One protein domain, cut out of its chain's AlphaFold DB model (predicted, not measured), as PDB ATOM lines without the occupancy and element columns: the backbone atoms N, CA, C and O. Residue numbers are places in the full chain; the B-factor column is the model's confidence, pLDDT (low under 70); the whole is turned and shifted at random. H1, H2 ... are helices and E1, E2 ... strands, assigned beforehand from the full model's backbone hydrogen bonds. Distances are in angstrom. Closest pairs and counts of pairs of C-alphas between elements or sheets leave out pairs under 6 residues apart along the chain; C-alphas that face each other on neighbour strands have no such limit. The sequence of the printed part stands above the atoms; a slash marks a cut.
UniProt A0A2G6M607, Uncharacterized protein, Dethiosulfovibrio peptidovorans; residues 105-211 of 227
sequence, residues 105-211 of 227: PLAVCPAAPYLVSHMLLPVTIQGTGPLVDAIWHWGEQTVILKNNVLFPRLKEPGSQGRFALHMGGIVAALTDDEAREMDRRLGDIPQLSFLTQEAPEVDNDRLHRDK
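What this domain is: This is residues 105 to 211 of the 227 residues of an uncharacterized protein of Dethiosulfovibrio peptidovorans (UniProt A0A2G6M607). A small closed barrel of five strands, running round as E1 E2 E3 E5 E4 and back to E1, has three helices packed on its outside: H2 on the E1 and E4 wall, H1 and H3 together by E3, where the short strand E6 is added outside the ring. E1, E2 and E3 make a meander, each strand the antiparallel neighbour of the one before, and with E4 a Greek key, its first strand the antiparallel neighbour of its fourth. The 107 printed residues hold three named helices and six named strands, in the order H1 E1 E2 E3 E4 E5 H2 H3 E6; the class is mixed, and so is the barrel. The whole is compact, with a radius of gyration of the C-alphas of 13.2 A and spans of 40 by 31 by 17 A.

How they stand to each other: Start at E3, residues 141 to 150, which bends by 75 degrees at residue 147. It forms a hairpin with E2, residues 131 to 138; look for N 134 and O 145, 2.8 A apart, within hydrogen-bond range, as are the next pairs. E2 forms a hairpin with E1, residues 121 to 126 (N 126 and O 133, 2.8 A). E1 is antiparallel to E4, residues 162 to 166: N 121 and O 165, 2.8 A. E4 forms a hairpin with E5, residues 169 to 173: N 166 and O 169, 2.9 A. E5 is parallel to E3: N 170 and O 149, 2.8 A. E6, residues 201 to 203, is also parallel to E3: N 202 and O 144, 2.8 A. H2, residues 176 to 187, is outside the barrel at a height of 8.5 A, slantwise to E1 at 33 degrees on the local plane; the closest C-alphas are Pro 122 and Ala 179, 5.7 A. H1, residues 111 to 118, touches H3, residues 192 to 198, at a steep tilt of 51 degrees, opposite ways; their closest C-alphas are Ala 112 and Leu 195, 5.2 A. H1 and H2 are apart. Every O i to N i+4 pair is within range in H1 and H2, and 2 of 3 in H3.

Where its parts are: Find C-alpha 111 at (38.910, -15.553, 6.862), where H1 begins. E3 runs 23.8 A from C-alpha 141 at (22.829, -18.443, -1.699); E2 measures 22.7 A, H2 16.3 A and E1 14.9 A. E6 ends at C-alpha 203, (38.309, -12.230, -4.925).

The domain as a whole: The two C-alphas farthest apart, Leu 106 and Ser 159, are 41.6 A apart. The link E3 to E4, 11 residues, is long; the others are tight. The printed part has no cut, its mean pLDDT is 93.7, and no printed residue is under 70.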
ATOM      1  N   PRO A 105      45.767 -16.035  10.663       88.56
ATOM      2  CA  PRO A 105      45.092 -14.746  10.490       88.56
ATOM      3  C   PRO A 105      46.042 -13.574  10.198       88.56
ATOM      4  O   PRO A 105      45.597 -12.508   9.740       88.56
ATOM      5  N   LEU A 106      47.341 -13.741  10.468       87.94
ATOM      6  CA  LEU A 106      48.356 -12.740  10.149       87.94
ATOM      7  C   LEU A 106      48.745 -12.793   8.670       87.94
ATOM      8  O   LEU A 106      49.012 -11.744   8.094       87.94
ATOM      9  N   ALA A 107      48.703 -13.970   8.040       84.56
ATOM     10  CA  ALA A 107      49.039 -14.144   6.626       84.56
ATOM     11  C   ALA A 107      47.820 -14.030   5.686       84.56
ATOM     12  O   ALA A 107      47.940 -13.565   4.549       84.56
ATOM     13  N   VAL A 108      46.639 -14.439   6.159       83.94
ATOM     14  CA  VAL A 108      45.431 -14.624   5.343       83.94
ATOM     15  C   VAL A 108      44.281 -13.774   5.878       83.94
ATOM     16  O   VAL A 108      43.889 -13.891   7.041       83.94
ATOM     17  N   CYS A 109      43.704 -12.920   5.032       78.38
ATOM     18  CA  CYS A 109      42.562 -12.077   5.389       78.38
ATOM     19  C   CYS A 109      41.802 -11.645   4.125       78.38
ATOM     20  O   CYS A 109      42.458 -11.149   3.210       78.38
ATOM     21  N   PRO A 110      40.459 -11.764   4.079       87.12
ATOM     22  CA  PRO A 110      39.554 -12.144   5.173       87.12
ATOM     23  C   PRO A 110      39.387 -13.669   5.329       87.12
ATOM     24  O   PRO A 110      39.562 -14.425   4.377       87.12
ATOM     25  N   ALA A 111      39.028 -14.126   6.536       92.62
ATOM     26  CA  ALA A 111      38.910 -15.553   6.862       92.62
ATOM     27  C   ALA A 111      37.813 -16.276   6.062       92.62
ATOM     28  O   ALA A 111      38.050 -17.370   5.558       92.62
ATOM     29  N   ALA A 112      36.624 -15.674   5.926       95.62
ATOM     30  CA  ALA A 112      35.497 -16.328   5.262       95.62
ATOM     31  C   ALA A 112      35.740 -16.592   3.763       95.62
ATOM     32  O   ALA A 112      35.619 -17.751   3.363       95.62
ATOM     33  N   PRO A 113      36.188 -15.612   2.948       95.94
ATOM     34  CA  PRO A 113      36.562 -15.860   1.557       95.94
ATOM     35  C   PRO A 113      37.642 -16.934   1.406       95.94
ATOM     36  O   PRO A 113      37.550 -17.776   0.515       95.94
ATOM     37  N   TYR A 114      38.637 -16.942   2.302       95.31
ATOM     38  CA  TYR A 114      39.669 -17.973   2.304       95.31
ATOM     39  C   TYR A 114      39.094 -19.358   2.585       95.31
ATOM     40  O   TYR A 114      39.312 -20.262   1.792       95.31
ATOM     41  N   LEU A 115      38.350 -19.535   3.679       96.25
ATOM     42  CA  LEU A 115      37.816 -20.841   4.066       96.25
ATOM     43  C   LEU A 115      36.809 -21.380   3.043       96.25
ATOM     44  O   LEU A 115      36.794 -22.581   2.799       96.25
ATOM     45  N   VAL A 116      36.018 -20.506   2.411       97.00
ATOM     46  CA  VAL A 116      35.138 -20.884   1.295       97.00
ATOM     47  C   VAL A 116      35.964 -21.350   0.098       97.00
ATOM     48  O   VAL A 116      35.753 -22.457  -0.389       97.00
ATOM     49  N   SER A 117      36.930 -20.545  -0.353       96.88
ATOM     50  CA  SER A 117      37.738 -20.870  -1.536       96.88
ATOM     51  C   SER A 117      38.700 -22.041  -1.316       96.88
ATOM     52  O   SER A 117      39.101 -22.695  -2.274       96.88
ATOM     53  N   HIS A 118      39.065 -22.343  -0.068       96.69
ATOM     54  CA  HIS A 118      39.926 -23.479   0.264       96.69
ATOM     55  C   HIS A 118      39.236 -24.824   0.039       96.69
ATOM     56  O   HIS A 118      39.898 -25.832  -0.177       96.69
ATOM     57  N   MET A 119      37.908 -24.860   0.070       98.06
ATOM     58  CA  MET A 119      37.175 -26.070  -0.270       98.06
ATOM     59  C   MET A 119      37.164 -26.280  -1.784       98.06
ATOM     60  O   MET A 119      37.261 -25.335  -2.563       98.06
ATOM     61  N   LEU A 120      37.014 -27.531  -2.220       98.31
ATOM     62  CA  LEU A 120      36.747 -27.807  -3.628       98.31
ATOM     63  C   LEU A 120      35.257 -27.587  -3.910       98.31
ATOM     64  O   LEU A 120      34.412 -28.356  -3.448       98.31
ATOM     65  N   LEU A 121      34.948 -26.538  -4.667       98.50
ATOM     66  CA  LEU A 121      33.588 -26.075  -4.937       98.50
ATOM     67  C   LEU A 121      33.123 -26.506  -6.339       98.50
ATOM     68  O   LEU A 121      33.886 -26.357  -7.298       98.50
ATOM     69  N   PRO A 122      31.888 -27.013  -6.500       98.25
ATOM     70  CA  PRO A 122      31.292 -27.259  -7.806       98.25
ATOM     71  C   PRO A 122      30.720 -25.953  -8.381       98.25
ATOM     72  O   PRO A 122      29.713 -25.439  -7.900       98.25
ATOM     73  N   VAL A 123      31.344 -25.416  -9.426       98.56
ATOM     74  CA  VAL A 123      31.036 -24.080  -9.966       98.56
ATOM     75  C   VAL A 123      30.677 -24.105 -11.444       98.56
ATOM     76  O   VAL A 123      31.096 -25.002 -12.174       98.56
ATOM     77  N   THR A 124      29.952 -23.094 -11.910       97.94
ATOM     78  CA  THR A 124      29.850 -22.759 -13.339       97.94
ATOM     79  C   THR A 124      30.791 -21.601 -13.650       97.94
ATOM     80  O   THR A 124      30.971 -20.705 -12.830       97.94
ATOM     81  N   ILE A 125      31.432 -21.621 -14.817       96.31
ATOM     82  CA  ILE A 125      32.373 -20.568 -15.226       96.31
ATOM     83  C   ILE A 125      31.672 -19.503 -16.073       96.31
ATOM     84  O   ILE A 125      30.776 -19.807 -16.864       96.31
ATOM     85  N   GLN A 126      32.103 -18.254 -15.930       94.00
ATOM     86  CA  GLN A 126      31.659 -17.112 -16.717       94.00
ATOM     87  C   GLN A 126      32.856 -16.427 -17.379       94.00
ATOM     88  O   GLN A 126      33.841 -16.073 -16.731       94.00
ATOM     89  N   GLY A 127      32.737 -16.207 -18.687       87.81
ATOM     90  CA  GLY A 127      33.781 -15.603 -19.507       87.81
ATOM     91  C   GLY A 127      34.618 -16.623 -20.275       87.81
ATOM     92  O   GLY A 127      34.430 -17.834 -20.187       87.81
ATOM     93  N   THR A 128      35.533 -16.097 -21.083       79.94
ATOM     94  CA  THR A 128      36.433 -16.875 -21.938       79.94
ATOM     95  C   THR A 128      37.839 -16.317 -21.792       79.94
ATOM     96  O   THR A 128      38.033 -15.114 -21.966       79.94
ATOM     97  N   GLY A 129      38.821 -17.164 -21.501       82.94
ATOM     98  CA  GLY A 129      40.210 -16.740 -21.339       82.94
ATOM     99  C   GLY A 129      40.934 -17.495 -20.223       82.94
ATOM    100  O   GLY A 129      40.378 -18.432 -19.652       82.94
ATOM    101  N   PRO A 130      42.182 -17.102 -19.914       80.19
ATOM    102  CA  PRO A 130      42.981 -17.739 -18.867       80.19
ATOM    103  C   PRO A 130      42.515 -17.371 -17.452       80.19
ATOM    104  O   PRO A 130      42.799 -18.115 -16.516       80.19
ATOM    105  N   LEU A 131      41.824 -16.235 -17.309       91.44
ATOM    106  CA  LEU A 131      41.163 -15.802 -16.086       91.44
ATOM    107  C   LEU A 131      39.660 -15.725 -16.341       91.44
ATOM    108  O   LEU A 131      39.230 -15.073 -17.293       91.44
ATOM    109  N   VAL A 132      38.888 -16.406 -15.504       95.00
ATOM    110  CA  VAL A 132      37.425 -16.480 -15.578       95.00
ATOM    111  C   VAL A 132      36.820 -16.172 -14.218       95.00
ATOM    112  O   VAL A 132      37.444 -16.425 -13.187       95.00
ATOM    113  N   ASP A 133      35.590 -15.680 -14.204       97.31
ATOM    114  CA  ASP A 133      34.793 -15.658 -12.981       97.31
ATOM    115  C   ASP A 133      34.035 -16.982 -12.861       97.31
ATOM    116  O   ASP A 133      33.855 -17.713 -13.839       97.31
ATOM    117  N   ALA A 134      33.627 -17.334 -11.651       97.94
ATOM    118  CA  ALA A 134      32.897 -18.557 -11.386       97.94
ATOM    119  C   ALA A 134      31.759 -18.306 -10.400       97.94
ATOM    120  O   ALA A 134      31.858 -17.462  -9.512       97.94
ATOM    121  N   ILE A 135      30.676 -19.054 -10.559       98.19
ATOM    122  CA  ILE A 135      29.504 -18.981  -9.697       98.19
ATOM    123  C   ILE A 135      29.345 -20.312  -8.980       98.19
ATOM    124  O   ILE A 135      29.277 -21.370  -9.609       98.19
ATOM    125  N   TRP A 136      29.241 -20.240  -7.658       98.25
ATOM    126  CA  TRP A 136      28.845 -21.361  -6.823       98.25
ATOM    127  C   TRP A 136      27.458 -21.110  -6.235       98.25
ATOM    128  O   TRP A 136      27.206 -20.062  -5.639       98.25
ATOM    129  N   HIS A 137      26.561 -22.081  -6.390       95.81
ATOM    130  CA  HIS A 137      25.247 -22.061  -5.758       95.81
ATOM    131  C   HIS A 137      25.254 -22.960  -4.523       95.81
ATOM    132  O   HIS A 137      25.585 -24.142  -4.609       95.81
ATOM    133  N   TRP A 138      24.856 -22.394  -3.387       91.88
ATOM    134  CA  TRP A 138      24.799 -23.072  -2.100       91.88
ATOM    135  C   TRP A 138      23.426 -22.856  -1.457       91.88
ATOM    136  O   TRP A 138      23.147 -21.806  -0.874       91.88
ATOM    137  N   GLY A 139      22.537 -23.843  -1.589       88.62
ATOM    138  CA  GLY A 139      21.130 -23.669  -1.221       88.62
ATOM    139  C   GLY A 139      20.510 -22.503  -1.999       88.62
ATOM    140  O   GLY A 139      20.533 -22.495  -3.226       88.62
ATOM    141  N   GLU A 140      19.987 -21.506  -1.284       89.38
ATOM    142  CA  GLU A 140      19.449 -20.267  -1.874       89.38
ATOM    143  C   GLU A 140      20.514 -19.177  -2.084       89.38
ATOM    144  O   GLU A 140      20.237 -18.124  -2.659       89.38
ATOM    145  N   GLN A 141      21.741 -19.407  -1.614       93.50
ATOM    146  CA  GLN A 141      22.829 -18.443  -1.699       93.50
ATOM    147  C   GLN A 141      23.611 -18.625  -2.999       93.50
ATOM    148  O   GLN A 141      23.753 -19.728  -3.529       93.50
ATOM    149  N   THR A 142      24.146 -17.520  -3.506       96.62
ATOM    150  CA  THR A 142      25.035 -17.511  -4.665       96.62
ATOM    151  C   THR A 142      26.317 -16.794  -4.278       96.62
ATOM    152  O   THR A 142      26.262 -15.652  -3.829       96.62
ATOM    153  N   VAL A 143      27.447 -17.473  -4.457       98.00
ATOM    154  CA  VAL A 143      28.781 -16.928  -4.210       98.00
ATOM    155  C   VAL A 143      29.467 -16.688  -5.548       98.00
ATOM    156  O   VAL A 143      29.566 -17.596  -6.377       98.00
ATOM    157  N   ILE A 144      29.950 -15.464  -5.754       98.19
ATOM    158  CA  ILE A 144      30.717 -15.082  -6.943       98.19
ATOM    159  C   ILE A 144      32.202 -15.200  -6.615       98.19
ATOM    160  O   ILE A 144      32.715 -14.484  -5.759       98.19
ATOM    161  N   LEU A 145      32.904 -16.086  -7.312       98.12
ATOM    162  CA  LEU A 145      34.344 -16.264  -7.188       98.12
ATOM    163  C   LEU A 145      35.023 -15.562  -8.356       98.12
ATOM    164  O   LEU A 145      34.863 -15.973  -9.504       98.12
ATOM    165  N   LYS A 146      35.780 -14.509  -8.074       97.25
ATOM    166  CA  LYS A 146      36.470 -13.701  -9.080       97.25
ATOM    167  C   LYS A 146      37.896 -14.173  -9.294       97.25
ATOM    168  O   LYS A 146      38.522 -14.702  -8.373       97.25
ATOM    169  N   ASN A 147      38.418 -13.892 -10.488       95.38
ATOM    170  CA  ASN A 147      39.819 -14.110 -10.851       95.38
ATOM    171  C   ASN A 147      40.249 -15.576 -10.698       95.38
ATOM    172  O   ASN A 147      41.069 -15.900  -9.849       95.38
ATOM    173  N   ASN A 148      39.708 -16.478 -11.516       96.75
ATOM    174  CA  ASN A 148      40.045 -17.900 -11.452       96.75
ATOM    175  C   ASN A 148      40.879 -18.336 -12.647       96.75
ATOM    176  O   ASN A 148      40.533 -18.038 -13.787       96.75
ATOM    177  N   VAL A 149      41.936 -19.102 -12.402       95.31
ATOM    178  CA  VAL A 149      42.772 -19.672 -13.457       95.31
ATOM    179  C   VAL A 149      42.135 -20.945 -13.992       95.31
ATOM    180  O   VAL A 149      41.912 -21.897 -13.241       95.31
ATOM    181  N   LEU A 150      41.898 -20.996 -15.300       93.38
ATOM    182  CA  LEU A 150      41.496 -22.229 -15.968       93.38
ATOM    183  C   LEU A 150      42.730 -23.099 -16.232       93.38
ATOM    184  O   LEU A 150      43.607 -22.714 -17.008       93.38
ATOM    185  N   PHE A 151      42.825 -24.266 -15.586       92.75
ATOM    186  CA  PHE A 151      43.935 -25.183 -15.852       92.75
ATOM    187  C   PHE A 151      43.833 -25.772 -17.267       92.75
ATOM    188  O   PHE A 151      42.731 -25.973 -17.783       92.75
ATOM    189  N   PRO A 152      44.966 -26.079 -17.920       85.94
ATOM    190  CA  PRO A 152      44.948 -26.692 -19.239       85.94
ATOM    191  C   PRO A 152      44.504 -28.160 -19.166       85.94
ATOM    192  O   PRO A 152      44.640 -28.824 -18.137       85.94
ATOM    193  N   ARG A 153      44.047 -28.705 -20.303       85.31
ATOM    194  CA  ARG A 153      43.733 -30.140 -20.488       85.31
ATOM    195  C   ARG A 153      42.671 -30.686 -19.524       85.31
ATOM    196  O   ARG A 153      42.723 -31.856 -19.135       85.31
ATOM    197  N   LEU A 154      41.704 -29.856 -19.145       89.69
ATOM    198  CA  LEU A 154      40.490 -30.351 -18.507       89.69
ATOM    199  C   LEU A 154      39.627 -31.062 -19.553       89.69
ATOM    200  O   LEU A 154      39.630 -30.701 -20.728       89.69
ATOM    201  N   LYS A 155      38.917 -32.105 -19.121       89.06
ATOM    202  CA  LYS A 155      37.878 -32.734 -19.941       89.06
ATOM    203  C   LYS A 155      36.697 -31.772 -20.095       89.06
ATOM    204  O   LYS A 155      36.585 -30.805 -19.348       89.06
ATOM    205  N   GLU A 156      35.795 -32.079 -21.018       89.75
ATOM    206  CA  GLU A 156      34.502 -31.401 -21.062       89.75
ATOM    207  C   GLU A 156      33.683 -31.739 -19.802       89.75
ATOM    208  O   GLU A 156      33.697 -32.897 -19.360       89.75
ATOM    209  N   PRO A 157      32.991 -30.756 -19.198       92.12
ATOM    210  CA  PRO A 157      32.100 -31.003 -18.072       92.12
ATOM    211  C   PRO A 157      30.861 -31.794 -18.503       92.12
ATOM    212  O   PRO A 157      30.554 -31.947 -19.686       92.12
ATOM    213  N   GLY A 158      30.127 -32.299 -17.510       88.88
ATOM    214  CA  GLY A 158      28.811 -32.900 -17.707       88.88
ATOM    215  C   GLY A 158      27.777 -31.910 -18.252       88.88
ATOM    216  O   GLY A 158      28.069 -30.744 -18.522       88.88
ATOM    217  N   SER A 159      26.526 -32.365 -18.369       90.12
ATOM    218  CA  SER A 159      25.443 -31.584 -18.986       90.12
ATOM    219  C   SER A 159      25.190 -30.233 -18.307       90.12
ATOM    220  O   SER A 159      24.728 -29.296 -18.951       90.12
ATOM    221  N   GLN A 160      25.516 -30.126 -17.017       90.12
ATOM    222  CA  GLN A 160      25.345 -28.909 -16.225       90.12
ATOM    223  C   GLN A 160      26.520 -27.922 -16.329       90.12
ATOM    224  O   GLN A 160      26.495 -26.886 -15.672       90.12
ATOM    225  N   GLY A 161      27.571 -28.235 -17.097       93.88
ATOM    226  CA  GLY A 161      28.700 -27.321 -17.301       93.88
ATOM    227  C   GLY A 161      29.487 -26.997 -16.026       93.88
ATOM    228  O   GLY A 161      30.025 -25.896 -15.905       93.88
ATOM    229  N   ARG A 162      29.513 -27.920 -15.050       97.62
ATOM    230  CA  ARG A 162      30.140 -27.695 -13.740       97.62
ATOM    231  C   ARG A 162      31.600 -28.140 -13.698       97.62
ATOM    232  O   ARG A 162      31.968 -29.194 -14.216       97.62
ATOM    233  N   PHE A 163      32.410 -27.351 -13.009       98.25
ATOM    234  CA  PHE A 163      33.828 -27.582 -12.775       98.25
ATOM    235  C   PHE A 163      34.140 -27.581 -11.279       98.25
ATOM    236  O   PHE A 163      33.360 -27.085 -10.473       98.25
ATOM    237  N   ALA A 164      35.292 -28.126 -10.911       98.44
ATOM    238  CA  ALA A 164      35.818 -28.098  -9.559       98.44
ATOM    239  C   ALA A 164      36.777 -26.910  -9.411       98.44
ATOM    240  O   ALA A 164      37.786 -26.843 -10.119       98.44
ATOM    241  N   LEU A 165      36.468 -25.992  -8.499       98.50
ATOM    242  CA  LEU A 165      37.292 -24.832  -8.164       98.50
ATOM    243  C   LEU A 165      37.925 -25.031  -6.792       98.50
ATOM    244  O   LEU A 165      37.221 -25.346  -5.841       98.50
ATOM    245  N   HIS A 166      39.233 -24.823  -6.682       98.25
ATOM    246  CA  HIS A 166      39.946 -24.789  -5.405       98.25
ATOM    247  C   HIS A 166      40.931 -23.624  -5.407       98.25
ATOM    248  O   HIS A 166      41.793 -23.549  -6.284       98.25
ATOM    249  N   MET A 167      40.799 -22.716  -4.441       95.81
ATOM    250  CA  MET A 167      41.671 -21.557  -4.226       95.81
ATOM    251  C   MET A 167      41.938 -20.784  -5.524       95.81
ATOM    252  O   MET A 167      43.086 -20.550  -5.904       95.81
ATOM    253  N   GLY A 168      40.874 -20.454  -6.258       95.88
ATOM    254  CA  GLY A 168      40.965 -19.720  -7.521       95.88
ATOM    255  C   GLY A 168      41.544 -20.489  -8.711       95.88
ATOM    256  O   GLY A 168      41.823 -19.881  -9.737       95.88
ATOM    257  N   GLY A 169      41.736 -21.805  -8.631       97.38
ATOM    258  CA  GLY A 169      42.022 -22.632  -9.805       97.38
ATOM    259  C   GLY A 169      40.852 -23.536 -10.158       97.38
ATOM    260  O   GLY A 169      40.344 -24.255  -9.301       97.38
ATOM    261  N   ILE A 170      40.460 -23.541 -11.430       97.62
ATOM    262  CA  ILE A 170      39.546 -24.533 -11.995       97.62
ATOM    263  C   ILE A 170      40.374 -25.775 -12.324       97.62
ATOM    264  O   ILE A 170      41.128 -25.774 -13.296       97.62
ATOM    265  N   VAL A 171      40.290 -26.804 -11.484       97.31
ATOM    266  CA  VAL A 171      41.236 -27.937 -11.471       97.31
ATOM    267  C   VAL A 171      40.691 -29.213 -12.109       97.31
ATOM    268  O   VAL A 171      41.466 -30.101 -12.455       97.31
ATOM    269  N   ALA A 172      39.373 -29.327 -12.275       97.69
ATOM    270  CA  ALA A 172      38.739 -30.479 -12.906       97.69
ATOM    271  C   ALA A 172      37.397 -30.098 -13.533       97.69
ATOM    272  O   ALA A 172      36.706 -29.208 -13.048       97.69
ATOM    273  N   ALA A 173      37.004 -30.814 -14.580       97.25
ATOM    274  CA  ALA A 173      35.623 -30.829 -15.041       97.25
ATOM    275  C   ALA A 173      34.851 -31.928 -14.306       97.25
ATOM    276  O   ALA A 173      35.414 -32.991 -14.022       97.25
ATOM    277  N   LEU A 174      33.586 -31.663 -13.982       98.12
ATOM    278  CA  LEU A 174      32.764 -32.561 -13.182       98.12
ATOM    279  C   LEU A 174      31.677 -33.204 -14.034       98.12
ATOM    280  O   LEU A 174      30.979 -32.536 -14.796       98.12
ATOM    281  N   THR A 175      31.488 -34.506 -13.847       97.69
ATOM    282  CA  THR A 175      30.236 -35.160 -14.231       97.69
ATOM    283  C   THR A 175      29.093 -34.710 -13.316       97.69
ATOM    284  O   THR A 175      29.311 -34.230 -12.200       97.69
ATOM    285  N   ASP A 176      27.848 -34.908 -13.756       97.19
ATOM    286  CA  ASP A 176      26.678 -34.520 -12.959       97.19
ATOM    287  C   ASP A 176      26.608 -35.286 -11.623       97.19
ATOM    288  O   ASP A 176      26.182 -34.722 -10.615       97.19
ATOM    289  N   ASP A 177      27.067 -36.543 -11.604       97.12
ATOM    290  CA  ASP A 177      27.182 -37.366 -10.392       97.12
ATOM    291  C   ASP A 177      28.254 -36.846  -9.431       97.12
ATOM    292  O   ASP A 177      28.010 -36.740  -8.232       97.12
ATOM    293  N   GLU A 178      29.440 -36.510  -9.945       97.69
ATOM    294  CA  GLU A 178      30.539 -35.983  -9.130       97.69
ATOM    295  C   GLU A 178      30.169 -34.650  -8.487       97.69
ATOM    296  O   GLU A 178      30.406 -34.454  -7.297       97.69
ATOM    297  N   ALA A 179      29.535 -33.760  -9.249       97.62
ATOM    298  CA  ALA A 179      29.121 -32.473  -8.725       97.62
ATOM    299  C   ALA A 179      27.992 -32.609  -7.682       97.62
ATOM    300  O   ALA A 179      28.047 -31.935  -6.659       97.62
ATOM    301  N   ARG A 180      27.034 -33.538  -7.859       96.62
ATOM    302  CA  ARG A 180      26.032 -33.860  -6.818       96.62
ATOM    303  C   ARG A 180      26.656 -34.420  -5.541       96.62
ATOM    304  O   ARG A 180      26.222 -34.077  -4.445       96.62
ATOM    305  N   GLU A 181      27.644 -35.305  -5.665       96.12
ATOM    306  CA  GLU A 181      28.348 -35.839  -4.496       96.12
ATOM    307  C   GLU A 181      29.107 -34.722  -3.769       96.12
ATOM    308  O   GLU A 181      29.048 -34.663  -2.544       96.12
ATOM    309  N   MET A 182      29.759 -33.807  -4.494       97.25
ATOM    310  CA  MET A 182      30.405 -32.637  -3.887       97.25
ATOM    311  C   MET A 182      29.403 -31.737  -3.161       97.25
ATOM    312  O   MET A 182      29.651 -31.402  -2.005       97.25
ATOM    313  N   ASP A 183      28.261 -31.412  -3.780       97.12
ATOM    314  CA  ASP A 183      27.196 -30.621  -3.141       97.12
ATOM    315  C   ASP A 183      26.771 -31.252  -1.807       97.12
ATOM    316  O   ASP A 183      26.681 -30.574  -0.786       97.12
ATOM    317  N   ARG A 184      26.573 -32.577  -1.794       96.31
ATOM    318  CA  ARG A 184      26.191 -33.319  -0.588       96.31
ATOM    319  C   ARG A 184      27.271 -33.267   0.495       96.31
ATOM    320  O   ARG A 184      26.941 -33.077   1.656       96.31
ATOM    321  N   ARG A 185      28.545 -33.446   0.130       96.00
ATOM    322  CA  ARG A 185      29.670 -33.436   1.087       96.00
ATOM    323  C   ARG A 185      29.912 -32.063   1.686       96.00
ATOM    324  O   ARG A 185      30.119 -31.970   2.891       96.00
ATOM    325  N   LEU A 186      29.844 -31.025   0.860       97.38
ATOM    326  CA  LEU A 186      29.871 -29.653   1.343       97.38
ATOM    327  C   LEU A 186      28.675 -29.437   2.278       97.38
ATOM    328  O   LEU A 186      28.862 -28.868   3.349       97.38
ATOM    329  N   GLY A 187      27.495 -29.981   1.926       96.31
ATOM    330  CA  GLY A 187      26.257 -30.037   2.730       96.31
ATOM    331  C   GLY A 187      26.449 -30.472   4.183       96.31
ATOM    332  O   GLY A 187      25.771 -29.969   5.077       96.31
ATOM    333  N   ASP A 188      27.415 -31.360   4.416       95.62
ATOM    334  CA  ASP A 188      27.751 -31.912   5.729       95.62
ATOM    335  C   ASP A 188      28.650 -30.971   6.570       95.62
ATOM    336  O   ASP A 188      29.085 -31.359   7.654       95.62
ATOM    337  N   ILE A 189      28.956 -29.752   6.099       97.00
ATOM    338  CA  ILE A 189      29.805 -28.753   6.775       97.00
ATOM    339  C   ILE A 189      28.935 -27.570   7.240       97.00
ATOM    340  O   ILE A 189      28.730 -26.615   6.482       97.00
ATOM    341  N   PRO A 190      28.437 -27.572   8.492       94.44
ATOM    342  CA  PRO A 190      27.491 -26.563   8.978       94.44
ATOM    343  C   PRO A 190      28.003 -25.123   8.867       94.44
ATOM    344  O   PRO A 190      27.232 -24.192   8.637       94.44
ATOM    345  N   GLN A 191      29.316 -24.937   9.008       96.06
ATOM    346  CA  GLN A 191      29.970 -23.635   8.972       96.06
ATOM    347  C   GLN A 191      29.851 -22.960   7.600       96.06
ATOM    348  O   GLN A 191      29.810 -21.731   7.548       96.06
ATOM    349  N   LEU A 192      29.746 -23.722   6.500       94.94
ATOM    350  CA  LEU A 192      29.663 -23.138   5.158       94.94
ATOM    351  C   LEU A 192      28.439 -22.239   5.004       94.94
ATOM    352  O   LEU A 192      28.569 -21.177   4.413       94.94
ATOM    353  N   SER A 193      27.300 -22.575   5.621       93.12
ATOM    354  CA  SER A 193      26.103 -21.725   5.551       93.12
ATOM    355  C   SER A 193      26.328 -20.310   6.087       93.12
ATOM    356  O   SER A 193      25.698 -19.382   5.586       93.12
ATOM    357  N   PHE A 194      27.161 -20.152   7.118       94.94
ATOM    358  CA  PHE A 194      27.518 -18.844   7.666       94.94
ATOM    359  C   PHE A 194      28.603 -18.179   6.812       94.94
ATOM    360  O   PHE A 194      28.484 -17.014   6.448       94.94
ATOM    361  N   LEU A 195      29.636 -18.934   6.430       96.06
ATOM    362  CA  LEU A 195      30.753 -18.399   5.652       96.06
ATOM    363  C   LEU A 195      30.319 -17.875   4.276       96.06
ATOM    364  O   LEU A 195      30.839 -16.855   3.838       96.06
ATOM    365  N   THR A 196      29.353 -18.515   3.612       95.00
ATOM    366  CA  THR A 196      28.822 -18.049   2.320       95.00
ATOM    367  C   THR A 196      27.984 -16.774   2.439       95.00
ATOM    368  O   THR A 196      27.916 -16.011   1.479       95.00
ATOM    369  N   GLN A 197      27.394 -16.496   3.609       94.94
ATOM    370  CA  GLN A 197      26.689 -15.232   3.876       94.94
ATOM    371  C   GLN A 197      27.670 -14.086   4.124       94.94
ATOM    372  O   GLN A 197      27.448 -12.974   3.654       94.94
ATOM    373  N   GLU A 198      28.765 -14.368   4.833       96.19
ATOM    374  CA  GLU A 198      29.837 -13.401   5.100       96.19
ATOM    375  C   GLU A 198      30.714 -13.137   3.867       96.19
ATOM    376  O   GLU A 198      31.326 -12.075   3.745       96.19
ATOM    377  N   ALA A 199      30.783 -14.097   2.942       95.75
ATOM    378  CA  ALA A 199      31.563 -14.022   1.712       95.75
ATOM    379  C   ALA A 199      30.698 -14.312   0.467       95.75
ATOM    380  O   ALA A 199      30.945 -15.300  -0.230       95.75
ATOM    381  N   PRO A 200      29.712 -13.450   0.137       96.44
ATOM    382  CA  PRO A 200      28.918 -13.589  -1.088       96.44
ATOM    383  C   PRO A 200      29.759 -13.333  -2.349       96.44
ATOM    384  O   PRO A 200      29.387 -13.710  -3.459       96.44
ATOM    385  N   GLU A 201      30.916 -12.694  -2.178       97.56
ATOM    386  CA  GLU A 201      31.913 -12.487  -3.212       97.56
ATOM    387  C   GLU A 201      33.302 -12.839  -2.668       97.56
ATOM    388  O   GLU A 201      33.681 -12.429  -1.569       97.56
ATOM    389  N   VAL A 202      34.069 -13.583  -3.462       97.31
ATOM    390  CA  VAL A 202      35.433 -14.004  -3.151       97.31
ATOM    391  C   VAL A 202      36.357 -13.564  -4.278       97.31
ATOM    392  O   VAL A 202      36.327 -14.131  -5.366       97.31
ATOM    393  N   ASP A 203      37.205 -12.569  -4.024       96.00
ATOM    394  CA  ASP A 203      38.309 -12.230  -4.925       96.00
ATOM    395  C   ASP A 203      39.510 -13.125  -4.615       96.00
ATOM    396  O   ASP A 203      40.219 -12.918  -3.624       96.00
ATOM    397  N   ASN A 204      39.733 -14.130  -5.466       95.00
ATOM    398  CA  ASN A 204      40.779 -15.111  -5.224       95.00
ATOM    399  C   ASN A 204      42.189 -14.532  -5.301       95.00
ATOM    400  O   ASN A 204      43.094 -15.148  -4.748       95.00
ATOM    401  N   ASP A 205      42.406 -13.361  -5.910       93.69
ATOM    402  CA  ASP A 205      43.733 -12.733  -5.916       93.69
ATOM    403  C   ASP A 205      44.078 -12.096  -4.562       93.69
ATOM    404  O   ASP A 205      45.251 -11.948  -4.222       93.69
ATOM    405  N   ARG A 206      43.060 -11.801  -3.740       91.75
ATOM    406  CA  ARG A 206      43.179 -11.078  -2.463       91.75
ATOM    407  C   ARG A 206      43.117 -11.965  -1.221       91.75
ATOM    408  O   ARG A 206      42.955 -11.454  -0.118       91.75
ATOM    409  N   LEU A 207      43.247 -13.283  -1.369       90.06
ATOM    410  CA  LEU A 207      43.178 -14.206  -0.225       90.06
ATOM    411  C   LEU A 207      44.356 -14.046   0.752       90.06
ATOM    412  O   LEU A 207      44.220 -14.347   1.938       90.06
ATOM    413  N   HIS A 208      45.507 -13.565   0.277       86.00
ATOM    414  CA  HIS A 208      46.724 -13.387   1.074       86.00
ATOM    415  C   HIS A 208      47.099 -11.904   1.140       86.00
ATOM    416  O   HIS A 208      46.977 -11.187   0.149       86.00
ATOM    417  N   ARG A 209      47.574 -11.436   2.301       79.56
ATOM    418  CA  ARG A 209      47.813  -9.997   2.534       79.56
ATOM    419  C   ARG A 209      48.947  -9.412   1.689       79.56
ATOM    420  O   ARG A 209      48.842  -8.275   1.242       79.56
ATOM    421  N   ASP A 210      50.008 -10.187   1.474       72.94
ATOM    422  CA  ASP A 210      51.279  -9.659   0.960       72.94
ATOM    423  C   ASP A 210      51.559 -10.019  -0.508       72.94
ATOM    424  O   ASP A 210      52.539  -9.541  -1.085       72.94
ATOM    425  N   LYS A 211      50.748 -10.893  -1.123       73.88
ATOM    426  CA  LYS A 211      50.968 -11.396  -2.489       73.88
ATOM    427  C   LYS A 211      49.654 -11.697  -3.202       73.88
ATOM    428  O   LYS A 211      48.758 -12.287  -2.607       73.88
TER     429      LYS A 211